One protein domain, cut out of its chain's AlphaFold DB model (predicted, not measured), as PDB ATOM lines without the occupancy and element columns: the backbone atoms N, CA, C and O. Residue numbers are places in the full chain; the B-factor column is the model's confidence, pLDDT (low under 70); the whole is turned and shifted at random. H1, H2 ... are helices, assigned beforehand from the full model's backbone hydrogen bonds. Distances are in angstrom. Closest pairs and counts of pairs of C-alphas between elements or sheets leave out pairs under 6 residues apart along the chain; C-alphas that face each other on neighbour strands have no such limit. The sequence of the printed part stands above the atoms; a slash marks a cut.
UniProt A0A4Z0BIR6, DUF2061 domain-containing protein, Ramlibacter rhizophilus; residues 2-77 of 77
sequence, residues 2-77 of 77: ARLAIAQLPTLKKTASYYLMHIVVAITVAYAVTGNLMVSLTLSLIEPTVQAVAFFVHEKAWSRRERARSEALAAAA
ATOM      1  N   ALA A   2      43.781 116.496 215.574       53.72
ATOM      2  CA  ALA A   2      42.791 116.058 216.583       53.72
ATOM      3  C   ALA A   2      41.810 117.147 217.095       53.72
ATOM      4  O   ALA A   2      40.658 116.851 217.390       53.72
ATOM      5  N   ARG A   3      42.222 118.423 217.155       54.12
ATOM      6  CA  ARG A   3      41.367 119.525 217.653       54.12
ATOM      7  C   ARG A   3      40.235 119.931 216.700       54.12
ATOM      8  O   ARG A   3      39.183 120.355 217.165       54.12
ATOM      9  N   LEU A   4      40.425 119.757 215.389       60.00
ATOM     10  CA  LEU A   4      39.387 120.015 214.381       60.00
ATOM     11  C   LEU A   4      38.255 118.982 214.474       60.00
ATOM     12  O   LEU A   4      37.086 119.348 214.385       60.00
ATOM     13  N   ALA A   5      38.596 117.715 214.733       57.09
ATOM     14  CA  ALA A   5      37.617 116.648 214.920       57.09
ATOM     15  C   ALA A   5      36.728 116.890 216.151       57.09
ATOM     16  O   ALA A   5      35.521 116.679 216.077       57.09
ATOM     17  N   ILE A   6      37.303 117.394 217.252       59.56
ATOM     18  CA  ILE A   6      36.574 117.669 218.501       59.56
ATOM     19  C   ILE A   6      35.648 118.893 218.356       59.56
ATOM     20  O   ILE A   6      34.505 118.856 218.801       59.56
ATOM     21  N   ALA A   7      36.093 119.956 217.679       61.25
ATOM     22  CA  ALA A   7      35.274 121.151 217.443       61.25
ATOM     23  C   ALA A   7      34.075 120.890 216.510       61.25
ATOM     24  O   ALA A   7      33.027 121.516 216.655       61.25
ATOM     25  N   GLN A   8      34.211 119.943 215.577       64.12
ATOM     26  CA  GLN A   8      33.157 119.558 214.635       64.12
ATOM     27  C   GLN A   8      32.312 118.370 215.118       64.12
ATOM     28  O   GLN A   8      31.415 117.941 214.399       64.12
ATOM     29  N   LEU A   9      32.526 117.854 216.339       66.81
ATOM     30  CA  LEU A   9      31.687 116.807 216.943       66.81
ATOM     31  C   LEU A   9      30.176 117.070 216.838       66.81
ATOM     32  O   LEU A   9      29.462 116.127 216.499       66.81
ATOM     33  N   PRO A  10      29.637 118.278 217.107       73.38
ATOM     34  CA  PRO A  10      28.201 118.520 216.950       73.38
ATOM     35  C   PRO A  10      27.740 118.393 215.491       73.38
ATOM     36  O   PRO A  10      26.676 117.828 215.240       73.38
ATOM     37  N   THR A  11      28.545 118.854 214.533       77.50
ATOM     38  CA  THR A  11      28.272 118.718 213.095       77.50
ATOM     39  C   THR A  11      28.332 117.254 212.668       77.50
ATOM     40  O   THR A  11      27.392 116.763 212.058       77.50
ATOM     41  N   LEU A  12      29.373 116.519 213.067       75.75
ATOM     42  CA  LEU A  12      29.527 115.091 212.777       75.75
ATOM     43  C   LEU A  12      28.387 114.261 213.376       75.75
ATOM     44  O   LEU A  12      27.871 113.371 212.708       75.75
ATOM     45  N   LYS A  13      27.945 114.575 214.600       78.62
ATOM     46  CA  LYS A  13      26.776 113.936 215.227       78.62
ATOM     47  C   LYS A  13      25.489 114.223 214.457       78.62
ATOM     48  O   LYS A  13      24.698 113.307 214.263       78.62
ATOM     49  N   LYS A  14      25.283 115.460 213.994       72.75
ATOM     50  CA  LYS A  14      24.134 115.818 213.143       72.75
ATOM     51  C   LYS A  14      24.169 115.071 211.814       72.75
ATOM     52  O   LYS A  14      23.165 114.476 211.443       72.75
ATOM     53  N   THR A  15      25.318 115.040 211.142       80.38
ATOM     54  CA  THR A  15      25.494 114.301 209.886       80.38
ATOM     55  C   THR A  15      25.259 112.807 210.089       80.38
ATOM     56  O   THR A  15      24.527 112.199 209.317       80.38
ATOM     57  N   ALA A  16      25.804 112.220 211.157       82.88
ATOM     58  CA  ALA A  16      25.592 110.813 211.488       82.88
ATOM     59  C   ALA A  16      24.122 110.507 211.813       82.88
ATOM     60  O   ALA A  16      23.584 109.515 211.335       82.88
ATOM     61  N   SER A  17      23.453 111.368 212.586       81.94
ATOM     62  CA  SER A  17      22.033 111.212 212.916       81.94
ATOM     63  C   SER A  17      21.141 111.343 211.680       81.94
ATOM     64  O   SER A  17      20.216 110.552 211.521       81.94
ATOM     65  N   TYR A  18      21.445 112.285 210.784       85.88
ATOM     66  CA  TYR A  18      20.760 112.429 209.500       85.88
ATOM     67  C   TYR A  18      20.957 111.194 208.611       85.88
ATOM     68  O   TYR A  18      19.991 110.662 208.071       85.88
ATOM     69  N   TYR A  19      22.190 110.694 208.516       83.94
ATOM     70  CA  TYR A  19      22.520 109.509 207.727       83.94
ATOM     71  C   TYR A  19      21.828 108.246 208.259       83.94
ATOM     72  O   TYR A  19      21.258 107.478 207.488       83.94
ATOM     73  N   LEU A  20      21.805 108.059 209.584       86.94
ATOM     74  CA  LEU A  20      21.074 106.965 210.226       86.94
ATOM     75  C   LEU A  20      19.572 107.048 209.958       86.94
ATOM     76  O   LEU A  20      18.971 106.041 209.593       86.94
ATOM     77  N   MET A  21      18.974 108.234 210.105       90.31
ATOM     78  CA  MET A  21      17.560 108.446 209.791       90.31
ATOM     79  C   MET A  21      17.263 108.068 208.337       90.31
ATOM     80  O   MET A  21      16.325 107.314 208.088       90.31
ATOM     81  N   HIS A  22      18.103 108.506 207.396       86.62
ATOM     82  CA  HIS A  22      17.945 108.188 205.981       86.62
ATOM     83  C   HIS A  22      18.015 106.679 205.710       86.62
ATOM     84  O   HIS A  22      17.132 106.144 205.045       86.62
ATOM     85  N   ILE A  23      19.002 105.973 206.275       83.88
ATOM     86  CA  ILE A  23      19.128 104.514 206.127       83.88
ATOM     87  C   ILE A  23      17.900 103.790 206.680       83.88
ATOM     88  O   ILE A  23      17.376 102.891 206.024       83.88
ATOM     89  N   VAL A  24      17.431 104.171 207.871       87.81
ATOM     90  CA  VAL A  24      16.253 103.546 208.488       87.81
ATOM     91  C   VAL A  24      15.029 103.748 207.602       87.81
ATOM     92  O   VAL A  24      14.365 102.774 207.264       87.81
ATOM     93  N   VAL A  25      14.769 104.982 207.160       89.06
ATOM     94  CA  VAL A  25      13.636 105.289 206.278       89.06
ATOM     95  C   VAL A  25      13.743 104.529 204.954       89.06
ATOM     96  O   VAL A  25      12.762 103.918 204.536       89.06
ATOM     97  N   ALA A  26      14.920 104.496 204.324       86.31
ATOM     98  CA  ALA A  26      15.142 103.789 203.064       86.31
ATOM     99  C   ALA A  26      14.879 102.280 203.195       86.31
ATOM    100  O   ALA A  26      14.158 101.708 202.379       86.31
ATOM    101  N   ILE A  27      15.399 101.640 204.250       84.88
ATOM    102  CA  ILE A  27      15.154 100.216 204.521       84.88
ATOM    103  C   ILE A  27      13.672  99.973 204.817       84.88
ATOM    104  O   ILE A  27      13.108  99.022 204.289       84.88
ATOM    105  N   THR A  28      13.023 100.815 205.626       86.25
ATOM    106  CA  THR A  28      11.601 100.659 205.968       86.25
ATOM    107  C   THR A  28      10.703 100.796 204.741       86.25
ATOM    108  O   THR A  28       9.832  99.953 204.541       86.25
ATOM    109  N   VAL A  29      10.916 101.812 203.901       87.44
ATOM    110  CA  VAL A  29      10.142 102.010 202.665       87.44
ATOM    111  C   VAL A  29      10.391 100.861 201.692       87.44
ATOM    112  O   VAL A  29       9.439 100.276 201.179       87.44
ATOM    113  N   ALA A  30      11.652 100.475 201.482       85.88
ATOM    114  CA  ALA A  30      11.981  99.356 200.609       85.88
ATOM    115  C   ALA A  30      11.380  98.036 201.122       85.88
ATOM    116  O   ALA A  30      10.874  97.252 200.316       85.88
ATOM    117  N   TYR A  31      11.345  97.820 202.442       85.69
ATOM    118  CA  TYR A  31      10.745  96.635 203.061       85.69
ATOM    119  C   TYR A  31       9.228  96.639 202.947       85.69
ATOM    120  O   TYR A  31       8.647  95.607 202.630       85.69
ATOM    121  N   ALA A  32       8.584  97.791 203.125       87.31
ATOM    122  CA  ALA A  32       7.148  97.928 202.915       87.31
ATOM    123  C   ALA A  32       6.745  97.607 201.465       87.31
ATOM    124  O   ALA A  32       5.687  97.026 201.241       87.31
ATOM    125  N   VAL A  33       7.594  97.944 200.489       85.69
ATOM    126  CA  VAL A  33       7.342  97.673 199.065       85.69
ATOM    127  C   VAL A  33       7.666  96.228 198.678       85.69
ATOM    128  O   VAL A  33       6.924  95.621 197.911       85.69
ATOM    129  N   THR A  34       8.767  95.662 199.179       85.75
ATOM    130  CA  THR A  34       9.263  94.344 198.734       85.75
ATOM    131  C   THR A  34       8.875  93.182 199.642       85.75
ATOM    132  O   THR A  34       8.940  92.034 199.209       85.75
ATOM    133  N   GLY A  35       8.528  93.441 200.904       84.88
ATOM    134  CA  GLY A  35       8.293  92.415 201.924       84.88
ATOM    135  C   GLY A  35       9.535  91.594 202.300       84.88
ATOM    136  O   GLY A  35       9.417  90.616 203.033       84.88
ATOM    137  N   ASN A  36      10.727  91.951 201.799       82.38
ATOM    138  CA  ASN A  36      11.959  91.189 201.993       82.38
ATOM    139  C   ASN A  36      13.113  92.092 202.458       82.38
ATOM    140  O   ASN A  36      13.533  93.022 201.764       82.38
ATOM    141  N   LEU A  37      13.667  91.775 203.632       83.69
ATOM    142  CA  LEU A  37      14.730  92.552 204.273       83.69
ATOM    143  C   LEU A  37      16.033  92.570 203.453       83.69
ATOM    144  O   LEU A  37      16.684  93.609 203.362       83.69
ATOM    145  N   MET A  38      16.392  91.451 202.815       85.31
ATOM    146  CA  MET A  38      17.589  91.355 201.968       85.31
ATOM    147  C   MET A  38      17.479  92.275 200.753       85.31
ATOM    148  O   MET A  38      18.393  93.053 200.477       85.31
ATOM    149  N   VAL A  39      16.337  92.254 200.062       83.62
ATOM    150  CA  VAL A  39      16.106  93.129 198.901       83.62
ATOM    151  C   VAL A  39      16.152  94.596 199.325       83.62
ATOM    152  O   VAL A  39      16.777  95.407 198.652       83.62
ATOM    153  N   SER A  40      15.582  94.919 200.485       83.56
ATOM    154  CA  SER A  40      15.545  96.283 201.024       83.56
ATOM    155  C   SER A  40      16.931  96.854 201.322       83.56
ATOM    156  O   SER A  40      17.219  97.996 200.970       83.56
ATOM    157  N   LEU A  41      17.806  96.047 201.928       82.31
ATOM    158  CA  LEU A  41      19.203  96.412 202.183       82.31
ATOM    159  C   LEU A  41      20.002  96.576 200.890       82.31
ATOM    160  O   LEU A  41      20.818  97.484 200.766       82.31
ATOM    161  N   THR A  42      19.768  95.700 199.914       85.38
ATOM    162  CA  THR A  42      20.477  95.783 198.633       85.38
ATOM    163  C   THR A  42      20.026  97.012 197.844       85.38
ATOM    164  O   THR A  42      20.853  97.701 197.254       85.38
ATOM    165  N   LEU A  43      18.726  97.325 197.877       84.06
ATOM    166  CA  LEU A  43      18.140  98.472 197.187       84.06
ATOM    167  C   LEU A  43      18.623  99.804 197.776       84.06
ATOM    168  O   LEU A  43      18.980 100.701 197.015       84.06
ATOM    169  N   SER A  44      18.707  99.911 199.108       81.44
ATOM    170  CA  SER A  44      19.199 101.126 199.778       81.44
ATOM    171  C   SER A  44      20.672 101.425 199.478       81.44
ATOM    172  O   SER A  44      21.085 102.581 199.509       81.44
ATOM    173  N   LEU A  45      21.469 100.407 199.141       81.56
ATOM    174  CA  LEU A  45      22.854 100.567 198.683       81.56
ATOM    175  C   LEU A  45      22.962 100.771 197.165       81.56
ATOM    176  O   LEU A  45      23.936 101.358 196.681       81.56
ATOM    177  N   ILE A  46      21.976 100.298 196.403       85.19
ATOM    178  CA  ILE A  46      21.959 100.414 194.944       85.19
ATOM    179  C   ILE A  46      21.821 101.870 194.511       85.19
ATOM    180  O   ILE A  46      22.553 102.283 193.618       85.19
ATOM    181  N   GLU A  47      20.954 102.654 195.155       82.19
ATOM    182  CA  GLU A  47      20.741 104.068 194.824       82.19
ATOM    183  C   GLU A  47      22.055 104.875 194.834       82.19
ATOM    184  O   GLU A  47      22.430 105.391 193.775       82.19
ATOM    185  N   PRO A  48      22.828 104.933 195.940       84.38
ATOM    186  CA  PRO A  48      24.083 105.681 195.967       84.38
ATOM    187  C   PRO A  48      25.145 105.096 195.027       84.38
ATOM    188  O   PRO A  48      25.957 105.842 194.479       84.38
ATOM    189  N   THR A  49      25.130 103.781 194.784       85.38
ATOM    190  CA  THR A  49      26.058 103.135 193.842       85.38
ATOM    191  C   THR A  49      25.763 103.554 192.404       85.38
ATOM    192  O   THR A  49      26.663 103.980 191.678       85.38
ATOM    193  N   VAL A  50      24.497 103.487 191.991       88.62
ATOM    194  CA  VAL A  50      24.050 103.919 190.664       88.62
ATOM    195  C   VAL A  50      24.284 105.417 190.499       88.62
ATOM    196  O   VAL A  50      24.793 105.832 189.460       88.62
ATOM    197  N   GLN A  51      24.002 106.219 191.528       88.50
ATOM    198  CA  GLN A  51      24.260 107.656 191.517       88.50
ATOM    199  C   GLN A  51      25.752 107.967 191.322       88.50
ATOM    200  O   GLN A  51      26.093 108.817 190.497       88.50
ATOM    201  N   ALA A  52      26.652 107.257 192.008       89.25
ATOM    202  CA  ALA A  52      28.096 107.424 191.839       89.25
ATOM    203  C   ALA A  52      28.572 107.028 190.430       89.25
ATOM    204  O   ALA A  52      29.351 107.755 189.810       89.25
ATOM    205  N   VAL A  53      28.077 105.905 189.894       90.62
ATOM    206  CA  VAL A  53      28.408 105.446 188.535       90.62
ATOM    207  C   VAL A  53      27.897 106.432 187.483       90.62
ATOM    208  O   VAL A  53      28.641 106.802 186.574       90.62
ATOM    209  N   ALA A  54      26.655 106.898 187.618       91.25
ATOM    210  CA  ALA A  54      26.065 107.886 186.724       91.25
ATOM    211  C   ALA A  54      26.850 109.202 186.754       91.25
ATOM    212  O   ALA A  54      27.164 109.748 185.695       91.25
ATOM    213  N   PHE A  55      27.236 109.672 187.944       89.50
ATOM    214  CA  PHE A  55      28.059 110.868 188.097       89.50
ATOM    215  C   PHE A  55      29.432 110.708 187.431       89.50
ATOM    216  O   PHE A  55      29.856 111.584 186.685       89.50
ATOM    217  N   PHE A  56      30.098 109.564 187.613       89.38
ATOM    218  CA  PHE A  56      31.380 109.283 186.962       89.38
ATOM    219  C   PHE A  56      31.274 109.277 185.430       89.38
ATOM    220  O   PHE A  56      32.126 109.839 184.738       89.38
ATOM    221  N   VAL A  57      30.227 108.653 184.883       90.56
ATOM    222  CA  VAL A  57      29.988 108.643 183.435       90.56
ATOM    223  C   VAL A  57      29.670 110.048 182.928       90.56
ATOM    224  O   VAL A  57      30.193 110.432 181.882       90.56
ATOM    225  N   HIS A  58      28.872 110.823 183.667       89.75
ATOM    226  CA  HIS A  58      28.550 112.211 183.337       89.75
ATOM    227  C   HIS A  58      29.813 113.077 183.260       89.75
ATOM    228  O   HIS A  58      30.053 113.716 182.236       89.75
ATOM    229  N   GLU A  59      30.667 113.011 184.284       88.81
ATOM    230  CA  GLU A  59      31.947 113.725 184.320       88.81
ATOM    231  C   GLU A  59      32.852 113.310 183.156       88.81
ATOM    232  O   GLU A  59      33.347 114.134 182.390       88.81
ATOM    233  N   LYS A  60      33.005 112.003 182.930       83.69
ATOM    234  CA  LYS A  60      33.843 111.491 181.842       83.69
ATOM    235  C   LYS A  60      33.327 111.906 180.462       83.69
ATOM    236  O   LYS A  60      34.134 112.163 179.564       83.69
ATOM    237  N   ALA A  61      32.011 111.950 180.269       86.56
ATOM    238  CA  ALA A  61      31.396 112.392 179.022       86.56
ATOM    239  C   ALA A  61      31.603 113.896 178.796       86.56
ATOM    240  O   ALA A  61      31.909 114.306 177.673       86.56
ATOM    241  N   TRP A  62      31.494 114.706 179.852       84.19
ATOM    242  CA  TRP A  62      31.680 116.151 179.771       84.19
ATOM    243  C   TRP A  62      33.155 116.545 179.624       84.19
ATOM    244  O   TRP A  62      33.497 117.276 178.696       84.19
ATOM    245  N   SER A  63      34.053 115.943 180.409       80.12
ATOM    246  CA  SER A  63      35.508 116.127 180.305       80.12
ATOM    247  C   SER A  63      36.035 115.816 178.900       80.12
ATOM    248  O   SER A  63      36.933 116.491 178.402       80.12
ATOM    249  N   ARG A  64      35.469 114.816 178.208       74.88
ATOM    250  CA  ARG A  64      35.824 114.517 176.808       74.88
ATOM    251  C   ARG A  64      35.431 115.637 175.846       74.88
ATOM    252  O   ARG A  64      36.198 115.939 174.939       74.88
ATOM    253  N   ARG A  65      34.264 116.257 176.045       74.75
ATOM    254  CA  ARG A  65      33.819 117.408 175.240       74.75
ATOM    255  C   ARG A  65      34.660 118.648 175.524       74.75
ATOM    256  O   ARG A  65      35.002 119.372 174.596       74.75
ATOM    257  N   GLU A  66      35.030 118.865 176.782       77.00
ATOM    258  CA  GLU A  66      35.908 119.966 177.184       77.00
ATOM    259  C   GLU A  66      37.316 119.829 176.604       77.00
ATOM    260  O   GLU A  66      37.830 120.790 176.041       77.00
ATOM    261  N   ARG A  67      37.915 118.630 176.644       74.62
ATOM    262  CA  ARG A  67      39.227 118.377 176.020       74.62
ATOM    263  C   ARG A  67      39.205 118.614 174.512       74.62
ATOM    264  O   ARG A  67      40.063 119.331 174.015       74.62
ATOM    265  N   ALA A  68      38.193 118.099 173.811       72.62
ATOM    266  CA  ALA A  68      38.047 118.318 172.371       72.62
ATOM    267  C   ALA A  68      37.895 119.810 172.018       72.62
ATOM    268  O   ALA A  68      38.441 120.278 171.021       72.62
ATOM    269  N   ARG A  69      37.188 120.583 172.853       75.38
ATOM    270  CA  ARG A  69      37.060 122.039 172.687       75.38
ATOM    271  C   ARG A  69      38.383 122.769 172.942       75.38
ATOM    272  O   ARG A  69      38.706 123.690 172.198       75.38
ATOM    273  N   SER A  70      39.135 122.370 173.964       72.25
ATOM    274  CA  SER A  70      40.440 122.960 174.288       72.25
ATOM    275  C   SER A  70      41.491 122.676 173.212       72.25
ATOM    276  O   SER A  70      42.244 123.574 172.856       72.25
ATOM    277  N   GLU A  71      41.507 121.467 172.644       74.81
ATOM    278  CA  GLU A  71      42.380 121.106 171.517       74.81
ATOM    279  C   GLU A  71      42.020 121.891 170.245       74.81
ATOM    280  O   GLU A  71      42.911 122.396 169.567       74.81
ATOM    281  N   ALA A  72      40.726 122.077 169.958       71.50
ATOM    282  CA  ALA A  72      40.277 122.895 168.831       71.50
ATOM    283  C   ALA A  72      40.645 124.383 168.986       71.50
ATOM    284  O   ALA A  72      41.019 125.024 168.008       71.50
ATOM    285  N   LEU A  73      40.569 124.934 170.203       75.56
ATOM    286  CA  LEU A  73      41.005 126.305 170.496       75.56
ATOM    287  C   LEU A  73      42.527 126.464 170.385       75.56
ATOM    288  O   LEU A  73      42.982 127.476 169.868       75.56
ATOM    289  N   ALA A  74      43.302 125.473 170.834       71.19
ATOM    290  CA  ALA A  74      44.760 125.484 170.726       71.19
ATOM    291  C   ALA A  74      45.258 125.312 169.281       71.19
ATOM    292  O   ALA A  74      46.297 125.854 168.937       71.19
ATOM    293  N   ALA A  75      44.526 124.581 168.433       66.75
ATOM    294  CA  ALA A  75      44.843 124.442 167.010       66.75
ATOM    295  C   ALA A  75      44.443 125.671 166.170       66.75
ATOM    296  O   ALA A  75      44.907 125.819 165.042       66.75
ATOM    297  N   ALA A  76      43.551 126.517 166.693       67.19
ATOM    298  CA  ALA A  76      43.105 127.753 166.050       67.19
ATOM    299  C   ALA A  76      43.894 129.002 166.498       67.19
ATOM    300  O   ALA A  76      43.660 130.079 165.948       67.19
ATOM    301  N   ALA A  77      44.776 128.865 167.496       58.91
ATOM    302  CA  ALA A  77      45.678 129.902 168.002       58.91
ATOM    303  C   ALA A  77      47.075 129.753 167.388       58.91
ATOM    304  O   ALA A  77      47.697 130.805 167.117       58.91
TER     305      ALA A  77
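AT A GLANCE: This is residues 2 to 77 of the 77 residues of the protein "DUF2061 domain-containing protein" of Ramlibacter rhizophilus (UniProt A0A4Z0BIR6). Two long helices, H2 and H3, meet near their ends as a wide V, with short H1 at the far end of H2. The arms, residues 2 to 21 and 48 to 77, stand free. The printed part has 76 residues, of which 71 are in three named helices, in the order H1, H2, H3 along the chain, with no named strand; its class is all helix, and it is extended, with a radius of gyration of the C-alphas of 20.9 A, and flat, spanning 59 by 43 by 14 A.

IN THESE COORDINATES: H1 is residues 2 to 7, from C-alpha 2 at (42.791, 116.058, 216.583). H2 is residues 9 to 34, 36.6 A long. H3 is residues 37 to 75, 57.6 A long, ending at C-alpha 75 at (44.843, 124.442, 167.010), with a kink of 26 degrees near residue 45.

HOW THE PARTS SIT: Residues 23 to 34 of H2 touch residues 37 to 44 of H3; the closest C-alphas, of Ala 30 and Ser 40, are 4.7 A apart. H2 and H3 run opposite ways at a steep tilt of 67 degrees. H1 and H2 meet only through their link; H1 and H3 are apart. Every O i to N i+4 pair is within hydrogen-bond range in H1 and H2, and 34 of 35 in H3.

THE WHOLE: The C-alphas farthest apart, of Gly 35 and Ala 77, are 62.9 A apart. The printed part has no cut, and both links are tight. Residues 2 to 9 and 75 to 77 have pLDDT under 70.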